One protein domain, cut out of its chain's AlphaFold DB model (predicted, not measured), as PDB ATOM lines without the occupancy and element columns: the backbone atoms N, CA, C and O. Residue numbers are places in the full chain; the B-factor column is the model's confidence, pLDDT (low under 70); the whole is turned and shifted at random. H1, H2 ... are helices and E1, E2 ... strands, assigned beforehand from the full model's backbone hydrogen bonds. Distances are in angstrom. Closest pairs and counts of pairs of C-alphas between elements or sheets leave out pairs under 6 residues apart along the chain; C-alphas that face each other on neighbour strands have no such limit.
ATOM      1  N   ALA A   3      31.866 -56.762  15.468       93.00
ATOM      2  CA  ALA A   3      30.571 -57.308  15.091       93.00
ATOM      3  C   ALA A   3      29.799 -57.709  16.351       93.00
ATOM      4  O   ALA A   3      30.375 -58.257  17.292       93.00
ATOM      5  N   ASN A   4      28.499 -57.437  16.369       92.31
ATOM      6  CA  ASN A   4      27.599 -57.839  17.440       92.31
ATOM      7  C   ASN A   4      26.309 -58.395  16.836       92.31
ATOM      8  O   ASN A   4      25.777 -57.848  15.870       92.31
ATOM      9  N   TYR A   5      25.816 -59.482  17.417       96.06
ATOM     10  CA  TYR A   5      24.527 -60.062  17.085       96.06
ATOM     11  C   TYR A   5      23.863 -60.534  18.373       96.06
ATOM     12  O   TYR A   5      24.458 -61.305  19.129       96.06
ATOM     13  N   GLN A   6      22.631 -60.095  18.611       95.00
ATOM     14  CA  GLN A   6      21.794 -60.605  19.691       95.00
ATOM     15  C   GLN A   6      20.397 -60.880  19.149       95.00
ATOM     16  O   GLN A   6      19.733 -59.983  18.629       95.00
ATOM     17  N   SER A   7      19.951 -62.130  19.258       96.12
ATOM     18  CA  SER A   7      18.649 -62.518  18.727       96.12
ATOM     19  C   SER A   7      17.511 -62.037  19.625       96.12
ATOM     20  O   SER A   7      17.609 -62.141  20.848       96.12
ATOM     21  N   LEU A   8      16.437 -61.524  19.012       94.56
ATOM     22  CA  LEU A   8      15.207 -61.081  19.694       94.56
ATOM     23  C   LEU A   8      15.441 -60.117  20.878       94.56
ATOM     24  O   LEU A   8      14.654 -60.081  21.823       94.56
ATOM     25  N   ALA A   9      16.520 -59.336  20.828       91.81
ATOM     26  CA  ALA A   9      16.959 -58.473  21.923       91.81
ATOM     27  C   ALA A   9      16.195 -57.141  21.997       91.81
ATOM     28  O   ALA A   9      16.203 -56.477  23.033       91.81
ATOM     29  N   LEU A  10      15.534 -56.740  20.907       89.62
ATOM     30  CA  LEU A  10      14.890 -55.435  20.773       89.62
ATOM     31  C   LEU A  10      13.434 -55.579  20.335       89.62
ATOM     32  O   LEU A  10      13.041 -56.589  19.757       89.62
ATOM     33  N   LYS A  11      12.635 -54.533  20.561       86.56
ATOM     34  CA  LYS A  11      11.334 -54.360  19.905       86.56
ATOM     35  C   LYS A  11      11.483 -53.379  18.749       86.56
ATOM     36  O   LYS A  11      12.053 -52.306  18.930       86.56
ATOM     37  N   ASN A  12      10.957 -53.739  17.583       86.12
ATOM     38  CA  ASN A  12      10.888 -52.835  16.437       86.12
ATOM     39  C   ASN A  12       9.779 -51.776  16.618       86.12
ATOM     40  O   ASN A  12       9.044 -51.793  17.611       86.12
ATOM     41  N   ALA A  13       9.605 -50.890  15.632       83.50
ATOM     42  CA  ALA A  13       8.590 -49.828  15.670       83.50
ATOM     43  C   ALA A  13       7.136 -50.337  15.771       83.50
ATOM     44  O   ALA A  13       6.229 -49.574  16.086       83.50
ATOM     45  N   PHE A  14       6.904 -51.631  15.539       88.69
ATOM     46  CA  PHE A  14       5.589 -52.272  15.613       88.69
ATOM     47  C   PHE A  14       5.396 -53.092  16.898       88.69
ATOM     48  O   PHE A  14       4.402 -53.802  17.032       88.69
ATOM     49  N   GLY A  15       6.359 -53.049  17.824       85.00
ATOM     50  CA  GLY A  15       6.323 -53.796  19.082       85.00
ATOM     51  C   GLY A  15       6.688 -55.280  18.966       85.00
ATOM     52  O   GLY A  15       6.659 -55.982  19.979       85.00
ATOM     53  N   SER A  16       7.050 -55.770  17.775       88.94
ATOM     54  CA  SER A  16       7.517 -57.147  17.570       88.94
ATOM     55  C   SER A  16       8.990 -57.289  17.948       88.94
ATOM     56  O   SER A  16       9.784 -56.383  17.695       88.94
ATOM     57  N   LEU A  17       9.358 -58.438  18.524       93.31
ATOM     58  CA  LEU A  17      10.757 -58.741  18.822       93.31
ATOM     59  C   LEU A  17      11.580 -58.868  17.534       93.31
ATOM     60  O   LEU A  17      11.103 -59.385  16.523       93.31
ATOM     61  N   THR A  18      12.817 -58.385  17.582       92.31
ATOM     62  CA  THR A  18      13.759 -58.391  16.463       92.31
ATOM     63  C   THR A  18      15.192 -58.516  16.967       92.31
ATOM     64  O   THR A  18      15.479 -58.283  18.143       92.31
ATOM     65  N   ASP A  19      16.089 -58.909  16.072       93.44
ATOM     66  CA  ASP A  19      17.507 -59.030  16.382       93.44
ATOM     67  C   ASP A  19      18.162 -57.646  16.463       93.44
ATOM     68  O   ASP A  19      17.812 -56.739  15.707       93.44
ATOM     69  N   GLN A  20      19.163 -57.516  17.329       93.00
ATOM     70  CA  GLN A  20      20.163 -56.457  17.249       93.00
ATOM     71  C   GLN A  20      21.339 -56.958  16.412       93.00
ATOM     72  O   GLN A  20      21.846 -58.063  16.637       93.00
ATOM     73  N   ARG A  21      21.806 -56.138  15.470       93.81
ATOM     74  CA  ARG A  21      22.979 -56.420  14.637       93.81
ATOM     75  C   ARG A  21      23.836 -55.172  14.518       93.81
ATOM     76  O   ARG A  21      23.322 -54.115  14.186       93.81
ATOM     77  N   LEU A  22      25.138 -55.307  14.724       93.00
ATOM     78  CA  LEU A  22      26.116 -54.258  14.459       93.00
ATOM     79  C   LEU A  22      27.280 -54.870  13.693       93.00
ATOM     80  O   LEU A  22      27.787 -55.926  14.072       93.00
ATOM     81  N   LEU A  23      27.727 -54.190  12.650       95.50
ATOM     82  CA  LEU A  23      28.954 -54.523  11.944       95.50
ATOM     83  C   LEU A  23      29.725 -53.235  11.705       95.50
ATOM     84  O   LEU A  23      29.172 -52.303  11.136       95.50
ATOM     85  N   ALA A  24      30.974 -53.178  12.149       95.00
ATOM     86  CA  ALA A  24      31.804 -51.991  12.045       95.00
ATOM     87  C   ALA A  24      33.213 -52.332  11.554       95.00
ATOM     88  O   ALA A  24      33.871 -53.260  12.045       95.00
ATOM     89  N   TRP A  25      33.693 -51.533  10.612       96.94
ATOM     90  CA  TRP A  25      35.072 -51.530  10.149       96.94
ATOM     91  C   TRP A  25      35.725 -50.249  10.603       96.94
ATOM     92  O   TRP A  25      35.103 -49.196  10.552       96.94
ATOM     93  N   ASP A  26      36.969 -50.368  11.035       94.44
ATOM     94  CA  ASP A  26      37.727 -49.256  11.571       94.44
ATOM     95  C   ASP A  26      39.104 -49.218  10.910       94.44
ATOM     96  O   ASP A  26      39.708 -50.274  10.676       94.44
ATOM     97  N   LEU A  27      39.544 -48.009  10.582       95.19
ATOM     98  CA  LEU A  27      40.856 -47.699  10.050       95.19
ATOM     99  C   LEU A  27      41.506 -46.663  10.961       95.19
ATOM    100  O   LEU A  27      41.103 -45.503  10.972       95.19
ATOM    101  N   TYR A  28      42.563 -47.084  11.642       96.06
ATOM    102  CA  TYR A  28      43.423 -46.213  12.427       96.06
ATOM    103  C   TYR A  28      44.762 -46.020  11.715       96.06
ATOM    104  O   TYR A  28      45.374 -46.985  11.243       96.06
ATOM    105  N   LEU A  29      45.222 -44.775  11.645       95.62
ATOM    106  CA  LEU A  29      46.506 -44.404  11.070       95.62
ATOM    107  C   LEU A  29      47.211 -43.411  11.991       95.62
ATOM    108  O   LEU A  29      46.654 -42.381  12.361       95.62
ATOM    109  N   ASP A  30      48.460 -43.732  12.299       95.31
ATOM    110  CA  ASP A  30      49.355 -42.935  13.123       95.31
ATOM    111  C   ASP A  30      50.704 -42.835  12.407       95.31
ATOM    112  O   ASP A  30      51.398 -43.835  12.201       95.31
ATOM    113  N   LEU A  31      51.020 -41.628  11.938       94.31
ATOM    114  CA  LEU A  31      52.228 -41.325  11.182       94.31
ATOM    115  C   LEU A  31      53.072 -40.291  11.938       94.31
ATOM    116  O   LEU A  31      52.915 -39.078  11.728       94.31
ATOM    117  N   PRO A  32      54.028 -40.739  12.768       91.56
ATOM    118  CA  PRO A  32      55.042 -39.854  13.314       91.56
ATOM    119  C   PRO A  32      55.963 -39.387  12.178       91.56
ATOM    120  O   PRO A  32      56.565 -40.186  11.463       91.56
ATOM    121  N   SER A  33      56.087 -38.074  12.000       85.12
ATOM    122  CA  SER A  33      56.865 -37.456  10.918       85.12
ATOM    123  C   SER A  33      57.922 -36.503  11.468       85.12
ATOM    124  O   SER A  33      57.975 -35.332  11.108       85.12
ATOM    125  N   GLY A  34      58.761 -36.990  12.383       82.69
ATOM    126  CA  GLY A  34      59.803 -36.212  13.059       82.69
ATOM    127  C   GLY A  34      59.701 -36.315  14.578       82.69
ATOM    128  O   GLY A  34      58.926 -37.098  15.114       82.69
ATOM    129  N   SER A  35      60.495 -35.526  15.303       81.00
ATOM    130  CA  SER A  35      60.548 -35.602  16.774       81.00
ATOM    131  C   SER A  35      59.393 -34.890  17.486       81.00
ATOM    132  O   SER A  35      59.245 -35.017  18.701       81.00
ATOM    133  N   ARG A  36      58.609 -34.083  16.762       84.69
ATOM    134  CA  ARG A  36      57.550 -33.225  17.320       84.69
ATOM    135  C   ARG A  36      56.291 -33.200  16.455       84.69
ATOM    136  O   ARG A  36      55.472 -32.302  16.615       84.69
ATOM    137  N   THR A  37      56.161 -34.138  15.534       91.75
ATOM    138  CA  THR A  37      55.168 -34.093  14.466       91.75
ATOM    139  C   THR A  37      54.526 -35.446  14.292       91.75
ATOM    140  O   THR A  37      55.218 -36.456  14.203       91.75
ATOM    141  N   GLU A  38      53.203 -35.457  14.264       93.19
ATOM    142  CA  GLU A  38      52.409 -36.681  14.322       93.19
ATOM    143  C   GLU A  38      51.073 -36.417  13.636       93.19
ATOM    144  O   GLU A  38      50.391 -35.444  13.961       93.19
ATOM    145  N   LEU A  39      50.727 -37.242  12.653       94.25
ATOM    146  CA  LEU A  39      49.401 -37.257  12.051       94.25
ATOM    147  C   LEU A  39      48.651 -38.457  12.621       94.25
ATOM    148  O   LEU A  39      49.115 -39.580  12.454       94.25
ATOM    149  N   VAL A  40      47.498 -38.220  13.235       94.56
ATOM    150  CA  VAL A  40      46.624 -39.281  13.744       94.56
ATOM    151  C   VAL A  40      45.280 -39.160  13.051       94.56
ATOM    152  O   VAL A  40      44.707 -38.074  12.982       94.56
ATOM    153  N   SER A  41      44.764 -40.264  12.531       94.62
ATOM    154  CA  SER A  41      43.420 -40.315  11.970       94.62
ATOM    155  C   SER A  41      42.740 -41.624  12.304       94.62
ATOM    156  O   SER A  41      43.376 -42.678  12.290       94.62
ATOM    157  N   GLU A  42      41.437 -41.555  12.515       94.06
ATOM    158  CA  GLU A  42      40.580 -42.711  12.746       94.06
ATOM    159  C   GLU A  42      39.349 -42.577  11.857       94.06
ATOM    160  O   GLU A  42      38.791 -41.486  11.736       94.06
ATOM    161  N   ALA A  43      38.939 -43.658  11.204       94.81
ATOM    162  CA  ALA A  43      37.729 -43.694  10.403       94.81
ATOM    163  C   ALA A  43      36.997 -45.019  10.601       94.81
ATOM    164  O   ALA A  43      37.490 -46.083  10.228       94.81
ATOM    165  N   THR A  44      35.776 -44.936  11.113       94.62
ATOM    166  CA  THR A  44      34.886 -46.067  11.326       94.62
ATOM    167  C   THR A  44      33.686 -45.980  10.388       94.62
ATOM    168  O   THR A  44      33.011 -44.957  10.316       94.62
ATOM    169  N   VAL A  45      33.355 -47.078   9.715       95.69
ATOM    170  CA  VAL A  45      32.074 -47.257   9.015       95.69
ATOM    171  C   VAL A  45      31.306 -48.354   9.727       95.69
ATOM    172  O   VAL A  45      31.863 -49.422   9.980       95.69
ATOM    173  N   TYR A  46      30.033 -48.120  10.032       94.38
ATOM    174  CA  TYR A  46      29.204 -49.096  10.727       94.38
ATOM    175  C   TYR A  46      27.819 -49.256  10.103       94.38
ATOM    176  O   TYR A  46      27.223 -48.319   9.578       94.38
ATOM    177  N   LEU A  47      27.307 -50.479  10.192       95.00
ATOM    178  CA  LEU A  47      25.957 -50.879   9.831       95.00
ATOM    179  C   LEU A  47      25.247 -51.314  11.104       95.00
ATOM    180  O   LEU A  47      25.739 -52.191  11.817       95.00
ATOM    181  N   ASN A  48      24.091 -50.721  11.370       91.88
ATOM    182  CA  ASN A  48      23.271 -51.037  12.528       91.88
ATOM    183  C   ASN A  48      21.925 -51.607  12.072       91.88
ATOM    184  O   ASN A  48      21.291 -51.086  11.157       91.88
ATOM    185  N   GLY A  49      21.492 -52.696  12.693       92.31
ATOM    186  CA  GLY A  49      20.304 -53.452  12.323       92.31
ATOM    187  C   GLY A  49      19.456 -53.750  13.545       92.31
ATOM    188  O   GLY A  49      19.685 -54.755  14.209       92.31
ATOM    189  N   ASN A  50      18.453 -52.910  13.797       90.00
ATOM    190  CA  ASN A  50      17.563 -52.985  14.961       90.00
ATOM    191  C   ASN A  50      16.100 -53.258  14.547       90.00
ATOM    192  O   ASN A  50      15.155 -52.889  15.245       90.00
ATOM    193  N   GLY A  51      15.913 -53.876  13.377       88.12
ATOM    194  CA  GLY A  51      14.612 -54.212  12.800       88.12
ATOM    195  C   GLY A  51      13.921 -53.067  12.049       88.12
ATOM    196  O   GLY A  51      14.319 -51.902  12.105       88.12
ATOM    197  N   THR A  52      12.875 -53.422  11.301       88.50
ATOM    198  CA  THR A  52      12.120 -52.504  10.435       88.50
ATOM    199  C   THR A  52      11.457 -51.375  11.224       88.50
ATOM    200  O   THR A  52      10.839 -51.613  12.263       88.50
ATOM    201  N   GLY A  53      11.571 -50.146  10.717       84.00
ATOM    202  CA  GLY A  53      11.002 -48.940  11.327       84.00
ATOM    203  C   GLY A  53      11.775 -48.399  12.528       84.00
ATOM    204  O   GLY A  53      11.455 -47.317  13.012       84.00
ATOM    205  N   SER A  54      12.801 -49.100  13.017       86.38
ATOM    206  CA  SER A  54      13.698 -48.530  14.022       86.38
ATOM    207  C   SER A  54      14.540 -47.420  13.395       86.38
ATOM    208  O   SER A  54      15.285 -47.678  12.452       86.38
ATOM    209  N   ALA A  55      14.506 -46.228  13.993       84.38
ATOM    210  CA  ALA A  55      15.362 -45.103  13.613       84.38
ATOM    211  C   ALA A  55      16.860 -45.451  13.670       84.38
ATOM    212  O   ALA A  55      17.663 -44.886  12.943       84.38
ATOM    213  N   ASN A  56      17.233 -46.426  14.504       85.50
ATOM    214  CA  ASN A  56      18.616 -46.859  14.695       85.50
ATOM    215  C   ASN A  56      19.070 -47.927  13.695       85.50
ATOM    216  O   ASN A  56      20.212 -48.366  13.767       85.50
ATOM    217  N   THR A  57      18.201 -48.380  12.791       90.31
ATOM    218  CA  THR A  57      18.597 -49.272  11.698       90.31
ATOM    219  C   THR A  57      19.131 -48.417  10.562       90.31
ATOM    220  O   THR A  57      18.390 -47.578  10.068       90.31
ATOM    221  N   GLY A  58      20.381 -48.596  10.138       92.00
ATOM    222  CA  GLY A  58      20.993 -47.720   9.140       92.00
ATOM    223  C   GLY A  58      22.504 -47.867   9.001       92.00
ATOM    224  O   GLY A  58      23.104 -48.830   9.483       92.00
ATOM    225  N   THR A  59      23.108 -46.880   8.349       94.44
ATOM    226  CA  THR A  59      24.547 -46.807   8.079       94.44
ATOM    227  C   THR A  59      25.114 -45.538   8.689       94.44
ATOM    228  O   THR A  59      24.545 -44.454   8.534       94.44
ATOM    229  N   GLY A  60      26.266 -45.654   9.336       92.56
ATOM    230  CA  GLY A  60      26.990 -44.512   9.862       92.56
ATOM    231  C   GLY A  60      28.472 -44.528   9.533       92.56
ATOM    232  O   GLY A  60      29.052 -45.551   9.167       92.56
ATOM    233  N   ILE A  61      29.060 -43.343   9.647       92.81
ATOM    234  CA  ILE A  61      30.481 -43.076   9.451       92.81
ATOM    235  C   ILE A  61      30.922 -42.158  10.586       92.81
ATOM    236  O   ILE A  61      30.236 -41.185  10.883       92.81
ATOM    237  N   SER A  62      32.057 -42.449  11.200       91.88
ATOM    238  CA  SER A  62      32.773 -41.537  12.086       91.88
ATOM    239  C   SER A  62      34.179 -41.380  11.534       91.88
ATOM    240  O   SER A  62      34.790 -42.372  11.147       91.88
ATOM    241  N   ALA A  63      34.677 -40.158  11.420       94.12
ATOM    242  CA  ALA A  63      36.034 -39.910  10.960       94.12
ATOM    243  C   ALA A  63      36.663 -38.745  11.715       94.12
ATOM    244  O   ALA A  63      36.015 -37.727  11.953       94.12
ATOM    245  N   SER A  64      37.943 -38.866  12.047       94.06
ATOM    246  CA  SER A  64      38.733 -37.819  12.680       94.06
ATOM    247  C   SER A  64      40.124 -37.722  12.064       94.06
ATOM    248  O   SER A  64      40.690 -38.705  11.582       94.06
ATOM    249  N   LEU A  65      40.665 -36.507  12.056       96.62
ATOM    250  CA  LEU A  65      42.008 -36.198  11.586       96.62
ATOM    251  C   LEU A  65      42.620 -35.143  12.500       96.62
ATOM    252  O   LEU A  65      42.087 -34.040  12.631       96.62
ATOM    253  N   GLY A  66      43.754 -35.469  13.100       96.00
ATOM    254  CA  GLY A  66      44.549 -34.588  13.938       96.00
ATOM    255  C   GLY A  66      45.978 -34.497  13.430       96.00
ATOM    256  O   GLY A  66      46.546 -35.474  12.941       96.00
ATOM    257  N   TYR A  67      46.576 -33.318  13.565       95.12
ATOM    258  CA  TYR A  67      47.990 -33.121  13.277       95.12
ATOM    259  C   TYR A  67      48.651 -32.383  14.426       95.12
ATOM    260  O   TYR A  67      48.275 -31.261  14.749       95.12
ATOM    261  N   ARG A  68      49.661 -32.991  15.035       92.12
ATOM    262  CA  ARG A  68      50.479 -32.366  16.066       92.12
ATOM    263  C   ARG A  68      51.713 -31.741  15.437       92.12
ATOM    264  O   ARG A  68      52.417 -32.388  14.672       92.12
ATOM    265  N   PHE A  69      52.016 -30.511  15.838       92.31
ATOM    266  CA  PHE A  69      53.269 -29.821  15.547       92.31
ATOM    267  C   PHE A  69      53.789 -29.148  16.825       92.31
ATOM    268  O   PHE A  69      53.409 -28.039  17.192       92.31
ATOM    269  N   GLY A  70      54.657 -29.843  17.554       90.50
ATOM    270  CA  GLY A  70      55.222 -29.376  18.814       90.50
ATOM    271  C   GLY A  70      54.154 -29.146  19.881       90.50
ATOM    272  O   GLY A  70      53.647 -30.101  20.476       90.50
ATOM    273  N   PHE A  71      53.873 -27.872  20.150       90.94
ATOM    274  CA  PHE A  71      52.954 -27.422  21.193       90.94
ATOM    275  C   PHE A  71      51.516 -27.230  20.701       90.94
ATOM    276  O   PHE A  71      50.652 -26.923  21.510       90.94
ATOM    277  N   ILE A  72      51.236 -27.387  19.408       93.88
ATOM    278  CA  ILE A  72      49.893 -27.214  18.849       93.88
ATOM    279  C   ILE A  72      49.414 -28.524  18.215       93.88
ATOM    280  O   ILE A  72      50.191 -29.216  17.559       93.88
ATOM    281  N   ALA A  73      48.146 -28.873  18.422       93.81
ATOM    282  CA  ALA A  73      47.492 -29.998  17.763       93.81
ATOM    283  C   ALA A  73      46.074 -29.616  17.316       93.81
ATOM    284  O   ALA A  73      45.128 -29.777  18.095       93.81
ATOM    285  N   PRO A  74      45.907 -29.051  16.104       95.94
ATOM    286  CA  PRO A  74      44.603 -28.954  15.466       95.94
ATOM    287  C   PRO A  74      44.029 -30.333  15.152       95.94
ATOM    288  O   PRO A  74      44.761 -31.284  14.860       95.94
ATOM    289  N   TYR A  75      42.706 -30.407  15.133       95.69
ATOM    290  CA  TYR A  75      41.989 -31.574  14.658       95.69
ATOM    291  C   TYR A  75      40.619 -31.195  14.091       95.69
ATOM    292  O   TYR A  75      40.057 -30.139  14.396       95.69
ATOM    293  N   VAL A  76      40.078 -32.092  13.275       94.88
ATOM    294  CA  VAL A  76      38.696 -32.069  12.799       94.88
ATOM    295  C   VAL A  76      38.088 -33.456  12.953       94.88
ATOM    296  O   VAL A  76      38.794 -34.461  12.864       94.88
ATOM    297  N   ALA A  77      36.783 -33.519  13.182       93.19
ATOM    298  CA  ALA A  77      36.036 -34.763  13.242       93.19
ATOM    299  C   ALA A  77      34.648 -34.596  12.627       93.19
ATOM    300  O   ALA A  77      34.074 -33.503  12.622       93.19
ATOM    301  N   TYR A  78      34.115 -35.690  12.099       92.38
ATOM    302  CA  TYR A  78      32.804 -35.736  11.488       92.38
ATOM    303  C   TYR A  78      32.110 -37.067  11.767       92.38
ATOM    304  O   TYR A  78      32.654 -38.128  11.461       92.38
ATOM    305  N   ASP A  79      30.885 -36.998  12.282       90.56
ATOM    306  CA  ASP A  79      30.007 -38.146  12.484       90.56
ATOM    307  C   ASP A  79      28.751 -38.022  11.622       90.56
ATOM    308  O   ASP A  79      28.064 -36.998  11.584       90.56
ATOM    309  N   TYR A  80      28.412 -39.114  10.957       90.75
ATOM    310  CA  TYR A  80      27.278 -39.261  10.067       90.75
ATOM    311  C   TYR A  80      26.488 -40.495  10.477       90.75
ATOM    312  O   TYR A  80      27.058 -41.567  10.679       90.75
ATOM    313  N   PHE A  81      25.167 -40.374  10.518       91.50
ATOM    314  CA  PHE A  81      24.275 -41.523  10.566       91.50
ATOM    315  C   PHE A  81      23.057 -41.283   9.680       91.50
ATOM    316  O   PHE A  81      22.504 -40.182   9.663       91.50
ATOM    317  N   GLN A  82      22.665 -42.306   8.929       90.94
ATOM    318  CA  GLN A  82      21.464 -42.310   8.109       90.94
ATOM    319  C   GLN A  82      20.702 -43.600   8.355       90.94
ATOM    320  O   GLN A  82      21.235 -44.694   8.146       90.94
ATOM    321  N   SER A  83      19.452 -43.460   8.762       89.81
ATOM    322  CA  SER A  83      18.531 -44.558   8.941       89.81
ATOM    323  C   SER A  83      18.146 -45.171   7.592       89.81
ATOM    324  O   SER A  83      18.159 -44.518   6.545       89.81
ATOM    325  N   ALA A  84      17.847 -46.463   7.604       89.06
ATOM    326  CA  ALA A  84      17.337 -47.166   6.444       89.06
ATOM    327  C   ALA A  84      15.837 -46.891   6.292       89.06
ATOM    328  O   ALA A  84      15.065 -47.058   7.239       89.06
ATOM    329  N   GLY A  85      15.431 -46.523   5.076       82.50
ATOM    330  CA  GLY A  85      14.034 -46.263   4.751       82.50
ATOM    331  C   GLY A  85      13.138 -47.501   4.846       82.50
ATOM    332  O   GLY A  85      13.587 -48.649   4.920       82.50
ATOM    333  N   CYS A  86      11.836 -47.248   4.819       87.25
ATOM    334  CA  CYS A  86      10.807 -48.273   4.882       87.25
ATOM    335  C   CYS A  86      10.511 -48.845   3.495       87.25
ATOM    336  O   CYS A  86      10.273 -48.106   2.541       87.25
ATOM    337  N   ASP A  87      10.467 -50.170   3.388       83.31
ATOM    338  CA  ASP A  87      10.075 -50.839   2.152       83.31
ATOM    339  C   ASP A  87       8.542 -50.958   2.058       83.31
ATOM    340  O   ASP A  87       7.895 -51.684   2.817       83.31
ATOM    341  N   ALA A  88       7.959 -50.237   1.099       77.00
ATOM    342  CA  ALA A  88       6.523 -50.240   0.828       77.00
ATOM    343  C   ALA A  88       6.005 -51.579   0.271       77.00
ATOM    344  O   ALA A  88       4.803 -51.831   0.330       77.00
ATOM    345  N   GLY A  89       6.886 -52.441  -0.252       79.81
ATOM    346  CA  GLY A  89       6.532 -53.766  -0.762       79.81
ATOM    347  C   GLY A  89       6.368 -54.832   0.325       79.81
ATOM    348  O   GLY A  89       5.705 -55.841   0.088       79.81
ATOM    349  N   SER A  90       6.930 -54.617   1.519       81.44
ATOM    350  CA  SER A  90       6.921 -55.590   2.624       81.44
ATOM    351  C   SER A  90       6.034 -55.195   3.811       81.44
ATOM    352  O   SER A  90       5.832 -55.998   4.727       81.44
ATOM    353  N   LEU A  91       5.462 -53.987   3.802       87.38
ATOM    354  CA  LEU A  91       4.628 -53.458   4.881       87.38
ATOM    355  C   LEU A  91       3.198 -53.168   4.412       87.38
ATOM    356  O   LEU A  91       2.966 -52.666   3.318       87.38
ATOM    357  N   SER A  92       2.213 -53.425   5.281       90.56
ATOM    358  CA  SER A  92       0.853 -52.920   5.069       90.56
ATOM    359  C   SER A  92       0.829 -51.390   5.160       90.56
ATOM    360  O   SER A  92       1.662 -50.804   5.849       90.56
ATOM    361  N   ALA A  93      -0.160 -50.735   4.542       89.12
ATOM    362  CA  ALA A  93      -0.245 -49.269   4.499       89.12
ATOM    363  C   ALA A  93      -0.124 -48.596   5.887       89.12
ATOM    364  O   ALA A  93       0.609 -47.623   6.040       89.12
ATOM    365  N   GLY A  94      -0.770 -49.152   6.921       86.62
ATOM    366  CA  GLY A  94      -0.673 -48.625   8.290       86.62
ATOM    367  C   GLY A  94       0.712 -48.805   8.929       86.62
ATOM    368  O   GLY A  94       1.194 -47.914   9.629       86.62
ATOM    369  N   LYS A  95       1.390 -49.929   8.657       89.12
ATOM    370  CA  LYS A  95       2.770 -50.154   9.116       89.12
ATOM    371  C   LYS A  95       3.763 -49.282   8.356       89.12
ATOM    372  O   LYS A  95       4.710 -48.805   8.963       89.12
ATOM    373  N   LEU A  96       3.537 -49.052   7.065       89.44
ATOM    374  CA  LEU A  96       4.359 -48.156   6.261       89.44
ATOM    375  C   LEU A  96       4.266 -46.714   6.770       89.44
ATOM    376  O   LEU A  96       5.300 -46.087   6.960       89.44
ATOM    377  N   ALA A  97       3.058 -46.221   7.067       86.81
ATOM    378  CA  ALA A  97       2.871 -44.900   7.671       86.81
ATOM    379  C   ALA A  97       3.609 -44.783   9.015       86.81
ATOM    380  O   ALA A  97       4.439 -43.900   9.183       86.81
ATOM    381  N   THR A  98       3.399 -45.751   9.917       86.06
ATOM    382  CA  THR A  98       4.091 -45.790  11.220       86.06
ATOM    383  C   THR A  98       5.610 -45.813  11.054       86.06
ATOM    384  O   THR A  98       6.323 -45.124  11.770       86.06
ATOM    385  N   CYS A  99       6.108 -46.610  10.109       87.94
ATOM    386  CA  CYS A  99       7.528 -46.726   9.819       87.94
ATOM    387  C   CYS A  99       8.098 -45.394   9.314       87.94
ATOM    388  O   CYS A  99       9.108 -44.942   9.836       87.94
ATOM    389  N   ASN A 100       7.432 -44.742   8.358       85.81
ATOM    390  CA  ASN A 100       7.862 -43.454   7.807       85.81
ATOM    391  C   ASN A 100       7.886 -42.334   8.859       85.81
ATOM    392  O   ASN A 100       8.696 -41.420   8.753       85.81
ATOM    393  N   ASP A 101       7.035 -42.413   9.883       82.50
ATOM    394  CA  ASP A 101       7.024 -41.445  10.986       82.50
ATOM    395  C   ASP A 101       8.189 -41.642  11.976       82.50
ATOM    396  O   ASP A 101       8.527 -40.721  12.731       82.50
ATOM    397  N   THR A 102       8.790 -42.839  12.007       78.56
ATOM    398  CA  THR A 102       9.848 -43.207  12.958       78.56
ATOM    399  C   THR A 102      11.235 -43.268  12.333       78.56
ATOM    400  O   THR A 102      12.208 -42.914  13.009       78.56
ATOM    401  N   VAL A 103      11.355 -43.696  11.075       77.56
ATOM    402  CA  VAL A 103      12.620 -43.619  10.331       77.56
ATOM    403  C   VAL A 103      13.021 -42.153  10.147       77.56
ATOM    404  O   VAL A 103      12.211 -41.239  10.266       77.56
ATOM    405  N   ASP A 104      14.314 -41.920   9.992       80.56
ATOM    406  CA  ASP A 104      14.978 -40.615   9.867       80.56
ATOM    407  C   ASP A 104      14.992 -39.743  11.133       80.56
ATOM    408  O   ASP A 104      15.683 -38.724  11.202       80.56
ATOM    409  N   THR A 105      14.305 -40.155  12.205       77.69
ATOM    410  CA  THR A 105      14.342 -39.421  13.484       77.69
ATOM    411  C   THR A 105      15.696 -39.489  14.194       77.69
ATOM    412  O   THR A 105      15.979 -38.624  15.016       77.69
ATOM    413  N   ALA A 106      16.544 -40.468  13.868       78.75
ATOM    414  CA  ALA A 106      17.888 -40.607  14.436       78.75
ATOM    415  C   ALA A 106      19.010 -40.209  13.463       78.75
ATOM    416  O   ALA A 106      20.191 -40.391  13.765       78.75
ATOM    417  N   ASP A 107      18.668 -39.692  12.284       84.75
ATOM    418  CA  ASP A 107      19.676 -39.248  11.335       84.75
ATOM    419  C   ASP A 107      20.503 -38.105  11.939       84.75
ATOM    420  O   ASP A 107      19.984 -37.233  12.648       84.75
ATOM    421  N   SER A 108      21.807 -38.089  11.651       84.38
ATOM    422  CA  SER A 108      22.686 -37.043  12.172       84.38
ATOM    423  C   SER A 108      23.862 -36.691  11.274       84.38
ATOM    424  O   SER A 108      24.386 -37.526  10.529       84.38
ATOM    425  N   ARG A 109      24.309 -35.442  11.392       87.12
ATOM    426  CA  ARG A 109      25.508 -34.868  10.778       87.12
ATOM    427  C   ARG A 109      26.170 -33.989  11.836       87.12
ATOM    428  O   ARG A 109      25.644 -32.929  12.161       87.12
ATOM    429  N   ASN A 110      27.287 -34.431  12.392       85.38
ATOM    430  CA  ASN A 110      27.970 -33.729  13.470       85.38
ATOM    431  C   ASN A 110      29.384 -33.411  13.024       85.38
ATOM    432  O   ASN A 110      30.120 -34.304  12.629       85.38
ATOM    433  N   PHE A 111      29.757 -32.144  13.086       89.12
ATOM    434  CA  PHE A 111      31.088 -31.671  12.755       89.12
ATOM    435  C   PHE A 111      31.747 -31.084  13.995       89.12
ATOM    436  O   PHE A 111      31.111 -30.343  14.747       89.12
ATOM    437  N   LYS A 112      33.035 -31.368  14.174       89.25
ATOM    438  CA  LYS A 112      33.871 -30.767  15.209       89.25
ATOM    439  C   LYS A 112      35.183 -30.297  14.612       89.25
ATOM    440  O   LYS A 112      35.765 -30.969  13.763       89.25
ATOM    441  N   ALA A 113      35.670 -29.167  15.091       92.75
ATOM    442  CA  ALA A 113      37.010 -28.687  14.805       92.75
ATOM    443  C   ALA A 113      37.583 -28.051  16.059       92.75
ATOM    444  O   ALA A 113      36.916 -27.250  16.714       92.75
ATOM    445  N   GLY A 114      38.825 -28.371  16.382       92.38
ATOM    446  CA  GLY A 114      39.449 -27.834  17.574       92.38
ATOM    447  C   GLY A 114      40.952 -27.742  17.471       92.38
ATOM    448  O   GLY A 114      41.576 -28.184  16.509       92.38
ATOM    449  N   VAL A 115      41.533 -27.129  18.490       94.25
ATOM    450  CA  VAL A 115      42.971 -27.011  18.666       94.25
ATOM    451  C   VAL A 115      43.320 -27.210  20.130       94.25
ATOM    452  O   VAL A 115      42.729 -26.597  21.021       94.25
ATOM    453  N   ASN A 116      44.319 -28.056  20.362       92.00
ATOM    454  CA  ASN A 116      44.962 -28.211  21.657       92.00
ATOM    455  C   ASN A 116      46.293 -27.451  21.649       92.00
ATOM    456  O   ASN A 116      47.128 -27.667  20.770       92.00
ATOM    457  N   LEU A 117      46.491 -26.569  22.626       93.12
ATOM    458  CA  LEU A 117      47.718 -25.806  22.845       93.12
ATOM    459  C   LEU A 117      48.381 -26.282  24.138       93.12
ATOM    460  O   LEU A 117      47.835 -26.108  25.221       93.12
ATOM    461  N   PHE A 118      49.562 -26.875  24.027       91.12
ATOM    462  CA  PHE A 118      50.306 -27.509  25.111       91.12
ATOM    463  C   PHE A 118      51.410 -26.585  25.635       91.12
ATOM    464  O   PHE A 118      52.420 -26.372  24.969       91.12
ATOM    465  N   PHE A 119      51.270 -26.077  26.856       88.94
ATOM    466  CA  PHE A 119      52.287 -25.223  27.482       88.94
ATOM    467  C   PHE A 119      53.403 -26.041  28.141       88.94
ATOM    468  O   PHE A 119      54.570 -25.663  28.092       88.94
ATOM    469  N   ASN A 120      53.055 -27.189  28.737       83.00
ATOM    470  CA  ASN A 120      54.013 -28.115  29.341       83.00
ATOM    471  C   ASN A 120      53.603 -29.570  29.076       83.00
ATOM    472  O   ASN A 120      53.024 -30.236  29.939       83.00
ATOM    473  N   LYS A 121      53.869 -30.053  27.853       74.19
ATOM    474  CA  LYS A 121      53.385 -31.362  27.371       74.19
ATOM    475  C   LYS A 121      51.886 -31.511  27.697       74.19
ATOM    476  O   LYS A 121      51.135 -30.571  27.479       74.19
ATOM    477  N   ASN A 122      51.457 -32.641  28.257       72.25
ATOM    478  CA  ASN A 122      50.047 -32.905  28.549       72.25
ATOM    479  C   ASN A 122      49.562 -32.310  29.892       72.25
ATOM    480  O   ASN A 122      48.367 -32.365  30.160       72.25
ATOM    481  N   LEU A 123      50.447 -31.737  30.726       79.44
ATOM    482  CA  LEU A 123      50.104 -31.268  32.083       79.44
ATOM    483  C   LEU A 123      49.310 -29.959  32.084       79.44
ATOM    484  O   LEU A 123      48.346 -29.824  32.824       79.44
ATOM    485  N   ASN A 124      49.718 -29.006  31.245       87.06
ATOM    486  CA  ASN A 124      49.081 -27.699  31.129       87.06
ATOM    487  C   ASN A 124      48.733 -27.459  29.669       87.06
ATOM    488  O   ASN A 124      49.641 -27.328  28.840       87.06
ATOM    489  N   HIS A 125      47.442 -27.411  29.351       89.12
ATOM    490  CA  HIS A 125      47.001 -27.225  27.976       89.12
ATOM    491  C   HIS A 125      45.647 -26.519  27.873       89.12
ATOM    492  O   HIS A 125      44.769 -26.689  28.718       89.12
ATOM    493  N   LEU A 126      45.502 -25.718  26.821       90.38
ATOM    494  CA  LEU A 126      44.269 -25.039  26.444       90.38
ATOM    495  C   LEU A 126      43.624 -25.791  25.277       90.38
ATOM    496  O   LEU A 126      44.269 -26.023  24.257       90.38
ATOM    497  N   VAL A 127      42.355 -26.141  25.435       90.62
ATOM    498  CA  VAL A 127      41.498 -26.746  24.416       90.62
ATOM    499  C   VAL A 127      40.519 -25.688  23.933       90.62
ATOM    500  O   VAL A 127      39.832 -25.058  24.741       90.62
ATOM    501  N   ILE A 128      40.442 -25.506  22.620       89.62
ATOM    502  CA  ILE A 128      39.407 -24.703  21.967       89.62
ATOM    503  C   ILE A 128      38.735 -25.602  20.937       89.62
ATOM    504  O   ILE A 128      39.415 -26.127  20.061       89.62
ATOM    505  N   GLU A 129      37.422 -25.779  21.027       90.06
ATOM    506  CA  GLU A 129      36.663 -26.666  20.143       90.06
ATOM    507  C   GLU A 129      35.349 -26.015  19.726       90.06
ATOM    508  O   GLU A 129      34.553 -25.581  20.554       90.06
ATOM    509  N   PHE A 130      35.116 -25.977  18.422       88.19
ATOM    510  CA  PHE A 130      33.841 -25.644  17.820       88.19
ATOM    511  C   PHE A 130      33.138 -26.929  17.387       88.19
ATOM    512  O   PHE A 130      33.763 -27.818  16.806       88.19
ATOM    513  N   SER A 131      31.831 -27.003  17.618       82.62
ATOM    514  CA  SER A 131      30.991 -28.083  17.103       82.62
ATOM    515  C   SER A 131      29.751 -27.529  16.413       82.62
ATOM    516  O   SER A 131      29.148 -26.578  16.913       82.62
ATOM    517  N   ASP A 132      29.352 -28.167  15.315       85.12
ATOM    518  CA  ASP A 132      28.086 -27.950  14.613       85.12
ATOM    519  C   ASP A 132      27.368 -29.296  14.466       85.12
ATOM    520  O   ASP A 132      27.816 -30.173  13.726       85.12
ATOM    521  N   ASN A 133      26.290 -29.488  15.224       79.00
ATOM    522  CA  ASN A 133      25.602 -30.771  15.340       79.00
ATOM    523  C   ASN A 133      24.192 -30.678  14.769       79.00
ATOM    524  O   ASN A 133      23.398 -29.841  15.196       79.00
ATOM    525  N   HIS A 134      23.847 -31.557  13.840       79.75
ATOM    526  CA  HIS A 134      22.553 -31.557  13.174       79.75
ATOM    527  C   HIS A 134      21.901 -32.934  13.301       79.75
ATOM    528  O   HIS A 134      22.424 -33.918  12.786       79.75
ATOM    529  N   GLY A 135      20.752 -33.004  13.978       71.81
ATOM    530  CA  GLY A 135      20.101 -34.273  14.320       71.81
ATOM    531  C   GLY A 135      20.722 -34.970  15.539       71.81
ATOM    532  O   GLY A 135      21.626 -34.444  16.185       71.81
ATOM    533  N   GLN A 136      20.203 -36.148  15.891       65.25
ATOM    534  CA  GLN A 136      20.667 -36.932  17.039       65.25
ATOM    535  C   GLN A 136      20.809 -38.393  16.624       65.25
ATOM    536  O   GLN A 136      19.817 -39.100  16.516       65.25
ATOM    537  N   SER A 137      22.045 -38.863  16.465       55.84
ATOM    538  CA  SER A 137      22.304 -40.302  16.406       55.84
ATOM    539  C   SER A 137      22.124 -40.906  17.798       55.84
ATOM    540  O   SER A 137      22.436 -40.257  18.800       55.84
ATOM    541  N   ALA A 138      21.702 -42.171  17.877       50.25
ATOM    542  CA  ALA A 138      21.737 -42.942  19.124       50.25
ATOM    543  C   ALA A 138      23.149 -43.078  19.727       50.25
ATOM    544  O   ALA A 138      23.278 -43.427  20.898       50.25
ATOM    545  N   TYR A 139      24.190 -42.785  18.944       48.25
ATOM    546  CA  TYR A 139      25.592 -42.764  19.366       48.25
ATOM    547  C   TYR A 139      26.179 -41.343  19.442       48.25
ATOM    548  O   TYR A 139      27.331 -41.176  19.833       48.25
ATOM    549  N   GLY A 140      25.407 -40.316  19.066       45.25
ATOM    550  CA  GLY A 140      25.808 -38.915  19.189       45.25
ATOM    551  C   GLY A 140      25.639 -38.397  20.622       45.25
ATOM    552  O   GLY A 140      24.884 -38.984  21.401       45.25
ATOM    553  N   PRO A 141      26.312 -37.292  20.998       39.47
ATOM    554  CA  PRO A 141      26.162 -36.705  22.323       39.47
ATOM    555  C   PRO A 141      24.693 -36.343  22.574       39.47
ATOM    556  O   PRO A 141      24.145 -35.420  21.975       39.47
ATOM    557  N   ALA A 142      24.047 -37.092  23.468       41.09
ATOM    558  CA  ALA A 142      22.737 -36.746  23.984       41.09
ATOM    559  C   ALA A 142      22.886 -35.463  24.806       41.09
ATOM    560  O   ALA A 142      23.741 -35.385  25.692       41.09
ATOM    561  N   SER A 143      22.064 -34.448  24.537       42.59
ATOM    562  CA  SER A 143      21.950 -33.334  25.474       42.59
ATOM    563  C   SER A 143      21.610 -33.916  26.845       42.59
ATOM    564  O   SER A 143      20.612 -34.626  26.977       42.59
ATOM    565  N   ILE A 144      22.427 -33.635  27.859       35.34
ATOM    566  CA  ILE A 144      22.091 -33.993  29.232       35.34
ATOM    567  C   ILE A 144      20.879 -33.143  29.617       35.34
ATOM    568  O   ILE A 144      21.008 -31.969  29.956       35.34
ATOM    569  N   THR A 145      19.681 -33.724  29.570       38.94
ATOM    570  CA  THR A 145      18.516 -33.166  30.260       38.94
ATOM    571  C   THR A 145      18.644 -33.532  31.737       38.94
ATOM    572  O   THR A 145      17.932 -34.386  32.255       38.94
ATOM    573  N   ALA A 146      19.614 -32.940  32.434       38.03
ATOM    574  CA  ALA A 146      19.687 -33.072  33.879       38.03
ATOM    575  C   ALA A 146      18.654 -32.114  34.468       38.03
ATOM    576  O   ALA A 146      18.937 -30.937  34.655       38.03
ATOM    577  N   ALA A 147      17.464 -32.622  34.791       38.69
ATOM    578  CA  ALA A 147      16.449 -31.869  35.533       38.69
ATOM    579  C   ALA A 147      16.979 -31.313  36.879       38.69
ATOM    580  O   ALA A 147      16.378 -30.410  37.453       38.69
ATOM    581  N   THR A 148      18.115 -31.828  37.364       38.88
ATOM    582  CA  THR A 148      18.762 -31.457  38.632       38.88
ATOM    583  C   THR A 148      20.030 -30.609  38.473       38.88
ATOM    584  O   THR A 148      20.548 -30.110  39.470       38.88
ATOM    585  N   ALA A 149      20.552 -30.425  37.257       38.66
ATOM    586  CA  ALA A 149      21.617 -29.458  37.013       38.66
ATOM    587  C   ALA A 149      20.932 -28.172  36.557       38.66
ATOM    588  O   ALA A 149      20.265 -28.175  35.530       38.66
ATOM    589  N   GLY A 150      21.063 -27.074  37.302       37.12
ATOM    590  CA  GLY A 150      20.442 -25.773  36.995       37.12
ATOM    591  C   GLY A 150      20.904 -25.108  35.684       37.12
ATOM    592  O   GLY A 150      20.825 -23.892  35.555       37.12
ATOM    593  N   TYR A 151      21.413 -25.888  34.730       41.03
ATOM    594  CA  TYR A 151      21.839 -25.493  33.404       41.03
ATOM    595  C   TYR A 151      21.459 -26.589  32.397       41.03
ATOM    596  O   TYR A 151      22.054 -27.666  32.374       41.03
ATOM    597  N   VAL A 152      20.479 -26.296  31.540       47.22
ATOM    598  CA  VAL A 152      20.258 -27.032  30.290       47.22
ATOM    599  C   VAL A 152      21.026 -26.255  29.225       47.22
ATOM    600  O   VAL A 152      20.693 -25.086  29.012       47.22
ATOM    601  N   PRO A 153      22.058 -26.824  28.574       50.56
ATOM    602  CA  PRO A 153      22.714 -26.115  27.492       50.56
ATOM    603  C   PRO A 153      21.657 -25.805  26.427       50.56
ATOM    604  O   PRO A 153      20.814 -26.634  26.097       50.56
ATOM    605  N   THR A 154      21.647 -24.575  25.943       54.66
ATOM    606  CA  THR A 154      20.735 -24.132  24.883       54.66
ATOM    607  C   THR A 154      21.561 -23.759  23.664       54.66
ATOM    608  O   THR A 154      22.696 -23.306  23.831       54.66
ATOM    609  N   SER A 155      21.000 -23.908  22.461       56.16
ATOM    610  CA  SER A 155      21.686 -23.547  21.211       56.16
ATOM    611  C   SER A 155      22.330 -22.154  21.265       56.16
ATOM    612  O   SER A 155      21.806 -21.242  21.916       56.16
ATOM    613  N   LEU A 156      23.447 -21.952  20.556       59.88
ATOM    614  CA  LEU A 156      23.912 -20.598  20.224       59.88
ATOM    615  C   LEU A 156      22.917 -19.870  19.305       59.88
ATOM    616  O   LEU A 156      22.841 -18.645  19.367       59.88
ATOM    617  N   ASP A 157      22.112 -20.615  18.540       58.78
ATOM    618  CA  ASP A 157      21.143 -20.065  17.598       58.78
ATOM    619  C   ASP A 157      19.762 -19.843  18.252       58.78
ATOM    620  O   ASP A 157      19.124 -20.788  18.746       58.78
ATOM    621  N   PRO A 158      19.256 -18.597  18.269       57.34
ATOM    622  CA  PRO A 158      17.960 -18.286  18.856       57.34
ATOM    623  C   PRO A 158      16.780 -18.688  17.946       57.34
ATOM    624  O   PRO A 158      16.911 -18.917  16.740       57.34
ATOM    625  N   ALA A 159      15.580 -18.815  18.527       58.62
ATOM    626  CA  ALA A 159      14.349 -19.121  17.781       58.62
ATOM    627  C   ALA A 159      14.011 -18.049  16.726       58.62
ATOM    628  O   ALA A 159      13.546 -18.368  15.634       58.62
ATOM    629  N   THR A 160      14.327 -16.797  17.040       60.12
ATOM    630  CA  THR A 160      14.242 -15.599  16.195       60.12
ATOM    631  C   THR A 160      15.426 -14.691  16.542       60.12
ATOM    632  O   THR A 160      16.059 -14.913  17.570       60.12
ATOM    633  N   ALA A 161      15.739 -13.661  15.745       55.47
ATOM    634  CA  ALA A 161      16.920 -12.798  15.943       55.47
ATOM    635  C   ALA A 161      17.052 -12.155  17.350       55.47
ATOM    636  O   ALA A 161      18.124 -11.680  17.708       55.47
ATOM    637  N   THR A 162      15.986 -12.170  18.157       65.69
ATOM    638  CA  THR A 162      15.936 -11.681  19.548       65.69
ATOM    639  C   THR A 162      15.209 -12.642  20.507       65.69
ATOM    640  O   THR A 162      14.877 -12.273  21.631       65.69
ATOM    641  N   GLY A 163      14.917 -13.867  20.061       63.75
ATOM    642  CA  GLY A 163      14.104 -14.837  20.794       63.75
ATOM    643  C   GLY A 163      14.898 -15.716  21.765       63.75
ATOM    644  O   GLY A 163      16.131 -15.713  21.756       63.75
ATOM    645  N   PRO A 164      14.203 -16.521  22.589       63.59
ATOM    646  CA  PRO A 164      14.855 -17.494  23.455       63.59
ATOM    647  C   PRO A 164      15.670 -18.503  22.632       63.59
ATOM    648  O   PRO A 164      15.336 -18.832  21.487       63.59
ATOM    649  N   ARG A 165      16.757 -19.000  23.227       62.62
ATOM    650  CA  ARG A 165      17.598 -20.045  22.633       62.62
ATOM    651  C   ARG A 165      16.805 -21.345  22.507       62.62
ATOM    652  O   ARG A 165      16.033 -21.692  23.400       62.62
ATOM    653  N   ARG A 166      16.966 -22.051  21.385       58.25
ATOM    654  CA  ARG A 166      16.199 -23.275  21.102       58.25
ATOM    655  C   ARG A 166      16.659 -24.421  22.007       58.25
ATOM    656  O   ARG A 166      17.862 -24.593  22.224       58.25
ATOM    657  N   ALA A 167      15.700 -25.205  22.500       56.19
ATOM    658  CA  ALA A 167      15.982 -26.501  23.106       56.19
ATOM    659  C   ALA A 167      16.560 -27.451  22.046       56.19
ATOM    660  O   ALA A 167      16.212 -27.344  20.867       56.19
ATOM    661  N   PHE A 168      17.425 -28.377  22.458       51.75
ATOM    662  CA  PHE A 168      17.900 -29.430  21.567       51.75
ATOM    663  C   PHE A 168      16.727 -30.332  21.180       51.75
ATOM    664  O   PHE A 168      16.089 -30.938  22.038       51.75
ATOM    665  N   THR A 169      16.425 -30.396  19.887       50.41
ATOM    666  CA  THR A 169      15.394 -31.273  19.330       50.41
ATOM    667  C   THR A 169      16.022 -32.138  18.254       50.41
ATOM    668  O   THR A 169      16.801 -31.660  17.439       50.41
ATOM    669  N   SER A 170      15.698 -33.420  18.265       50.00
ATOM    670  CA  SER A 170      16.435 -34.475  17.585       50.00
ATOM    671  C   SER A 170      15.816 -34.887  16.256       50.00
ATOM    672  O   SER A 170      15.300 -35.987  16.119       50.00
ATOM    673  N   LYS A 171      15.832 -33.988  15.265       52.41
ATOM    674  CA  LYS A 171      15.488 -34.309  13.864       52.41
ATOM    675  C   LYS A 171      16.329 -33.455  12.910       52.41
ATOM    676  O   LYS A 171      16.538 -32.281  13.207       52.41
ATOM    677  N   LEU A 172      16.720 -33.963  11.734       54.84
ATOM    678  CA  LEU A 172      17.344 -33.134  10.673       54.84
ATOM    679  C   LEU A 172      16.450 -31.994  10.164       54.84
ATOM    680  O   LEU A 172      16.915 -31.098   9.472       54.84
ATOM    681  N   ALA A 173      15.157 -32.019  10.478       48.88
ATOM    682  CA  ALA A 173      14.251 -30.910  10.195       48.88
ATOM    683  C   ALA A 173      14.437 -29.712  11.153       48.88
ATOM    684  O   ALA A 173      13.747 -28.702  11.023       48.88
ATOM    685  N   THR A 174      15.321 -29.824  12.148       55.09
ATOM    686  CA  THR A 174      15.586 -28.785  13.153       55.09
ATOM    687  C   THR A 174      16.938 -28.128  12.871       55.09
ATOM    688  O   THR A 174      17.797 -28.784  12.302       55.09
ATOM    689  N   PRO A 175      17.153 -26.844  13.213       57.44
ATOM    690  CA  PRO A 175      18.404 -26.165  12.883       57.44
ATOM    691  C   PRO A 175      19.615 -26.858  13.501       57.44
ATOM    692  O   PRO A 175      19.527 -27.404  14.600       57.44
ATOM    693  N   ALA A 176      20.751 -26.769  12.817       66.69
ATOM    694  CA  ALA A 176      22.018 -27.223  13.360       66.69
ATOM    695  C   ALA A 176      22.367 -26.457  14.653       66.69
ATOM    696  O   ALA A 176      22.056 -25.276  14.811       66.69
ATOM    697  N   PHE A 177      22.973 -27.159  15.602       69.56
ATOM    698  CA  PHE A 177      23.319 -26.663  16.921       69.56
ATOM    699  C   PHE A 177      24.810 -26.385  16.999       69.56
ATOM    700  O   PHE A 177      25.632 -27.304  17.062       69.56
ATOM    701  N   LYS A 178      25.143 -25.099  17.071       78.25
ATOM    702  CA  LYS A 178      26.519 -24.632  17.207       78.25
ATOM    703  C   LYS A 178      26.903 -24.512  18.679       78.25
ATOM    704  O   LYS A 178      26.110 -24.041  19.498       78.25
ATOM    705  N   SER A 179      28.133 -24.888  19.015       76.44
ATOM    706  CA  SER A 179      28.716 -24.695  20.349       76.44
ATOM    707  C   SER A 179      30.213 -24.399  20.273       76.44
ATOM    708  O   SER A 179      30.879 -24.779  19.310       76.44
ATOM    709  N   LEU A 180      30.723 -23.695  21.285       81.62
ATOM    710  CA  LEU A 180      32.140 -23.395  21.467       81.62
ATOM    711  C   LEU A 180      32.543 -23.804  22.885       81.62
ATOM    712  O   LEU A 180      31.984 -23.296  23.859       81.62
ATOM    713  N   LEU A 181      33.518 -24.698  22.989       81.12
ATOM    714  CA  LEU A 181      34.189 -25.072  24.224       81.12
ATOM    715  C   LEU A 181      35.544 -24.365  24.278       81.12
ATOM    716  O   LEU A 181      36.335 -24.440  23.342       81.12
ATOM    717  N   VAL A 182      35.820 -23.716  25.407       86.50
ATOM    718  CA  VAL A 182      37.156 -23.232  25.760       86.50
ATOM    719  C   VAL A 182      37.465 -23.778  27.143       86.50
ATOM    720  O   VAL A 182      36.772 -23.452  28.105       86.50
ATOM    721  N   HIS A 183      38.472 -24.638  27.240       86.56
ATOM    722  CA  HIS A 183      38.815 -25.321  28.479       86.56
ATOM    723  C   HIS A 183      40.321 -25.280  28.716       86.56
ATOM    724  O   HIS A 183      41.102 -25.724  27.879       86.56
ATOM    725  N   TRP A 184      40.731 -24.754  29.866       86.69
ATOM    726  CA  TRP A 184      42.128 -24.732  30.276       86.69
ATOM    727  C   TRP A 184      42.354 -25.738  31.401       86.69
ATOM    728  O   TRP A 184      41.827 -25.578  32.499       86.69
ATOM    729  N   ASN A 185      43.171 -26.751  31.126       82.19
ATOM    730  CA  ASN A 185      43.684 -27.663  32.136       82.19
ATOM    731  C   ASN A 185      44.952 -27.076  32.760       82.19
ATOM    732  O   ASN A 185      45.940 -26.848  32.051       82.19
ATOM    733  N   VAL A 186      44.907 -26.850  34.076       82.25
ATOM    734  CA  VAL A 186      46.041 -26.383  34.881       82.25
ATOM    735  C   VAL A 186      46.356 -27.418  35.956       82.25
ATOM    736  O   VAL A 186      45.512 -27.691  36.809       82.25
ATOM    737  N   LEU A 187      47.571 -27.968  35.931       75.94
ATOM    738  CA  LEU A 187      48.137 -28.732  37.042       75.94
ATOM    739  C   LEU A 187      49.294 -27.938  37.661       75.94
ATOM    740  O   LEU A 187      50.197 -27.498  36.938       75.94
TER     741      LEU A 187
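What this domain is: This is residues 3 to 187 of the 188 residues of an uncharacterized protein of Deltaproteobacteria bacterium (UniProt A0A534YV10). One large sheet of eight strands curls like part of a barrel, an open trough whose edges, E1 and E8, do not meet. The short helix H1 sits beyond one end of the strands, and a long link without named elements, residues 136 to 176, loops away before E8, with residues 146 to 151 sticking out. The printed part has 185 residues, with eight named strands and one named helix that follow each other along the chain as E1 E2 E3 E4 E5 H1 E6 E7 E8; the strands stand in the sheet in chain order, all antiparallel, and the class is mostly strand. The whole is loose, with a radius of gyration of the C-alphas of 20.3 A and spans of 62 by 45 by 28 A.

How they stand to each other: Begin at edge strand E1, residues 3 to 11, which bends by 77 degrees at residue 7. It forms a hairpin with E2, residues 17 to 32, at 150 degrees; look for N 4 and O 22, 2.8 A apart. E2 and E3, residues 37 to 49, form the next hairpin at 167 degrees, with N 27 and O 43 at 2.8 A. E3 and E4, residues 58 to 69, stand at 173 degrees, with N 44 and O 62 at 2.7 A. E4 and E5, residues 72 to 83, stand at 176 degrees, with N 63 and O 78 at 2.9 A. E1 to E5 are a meander, each strand the antiparallel neighbour of the one before; E6 to E8 are another. Next comes H1, residues 93 to 102, not on the sheet; in its backbone every O i to N i+4 pair is within hydrogen-bond range. E6, residues 108 to 120, is the antiparallel neighbour of E5, with 163 degrees between their directions and N 77 and O 112 within hydrogen-bond range at 2.8 A. It forms a hairpin with E7, residues 124 to 135, at 175 degrees, with N 113 and O 130 at 2.9 A. Edge strand E8, residues 177 to 185, stands at 166 degrees to E7, with N 129 and O 181 at 2.9 A. E1 and E8 are apart.

Where its parts are: Find C-alpha 3 at (30.571, -57.308, 15.091), where E1 begins. E2, the longest strand, runs 48.5 A to C-alpha 32 at (55.042, -39.854, 13.314). E3 measures 39.9 A, E4 37.5 A, E5 37.2 A, E6 36.8 A, E7 34.1 A and E8 25.4 A; E8 ends at C-alpha 185, (43.684, -27.663, 32.136).

The domain as a whole: The C-alphas farthest apart are those of Ser 35 and Ala 93, 63.5 A. The printed part has no cut, and the sheet is twisted. The link from E7 to E8, 41 residues, is long. In this model, pLDDT is under 70 at residues 136 to 177.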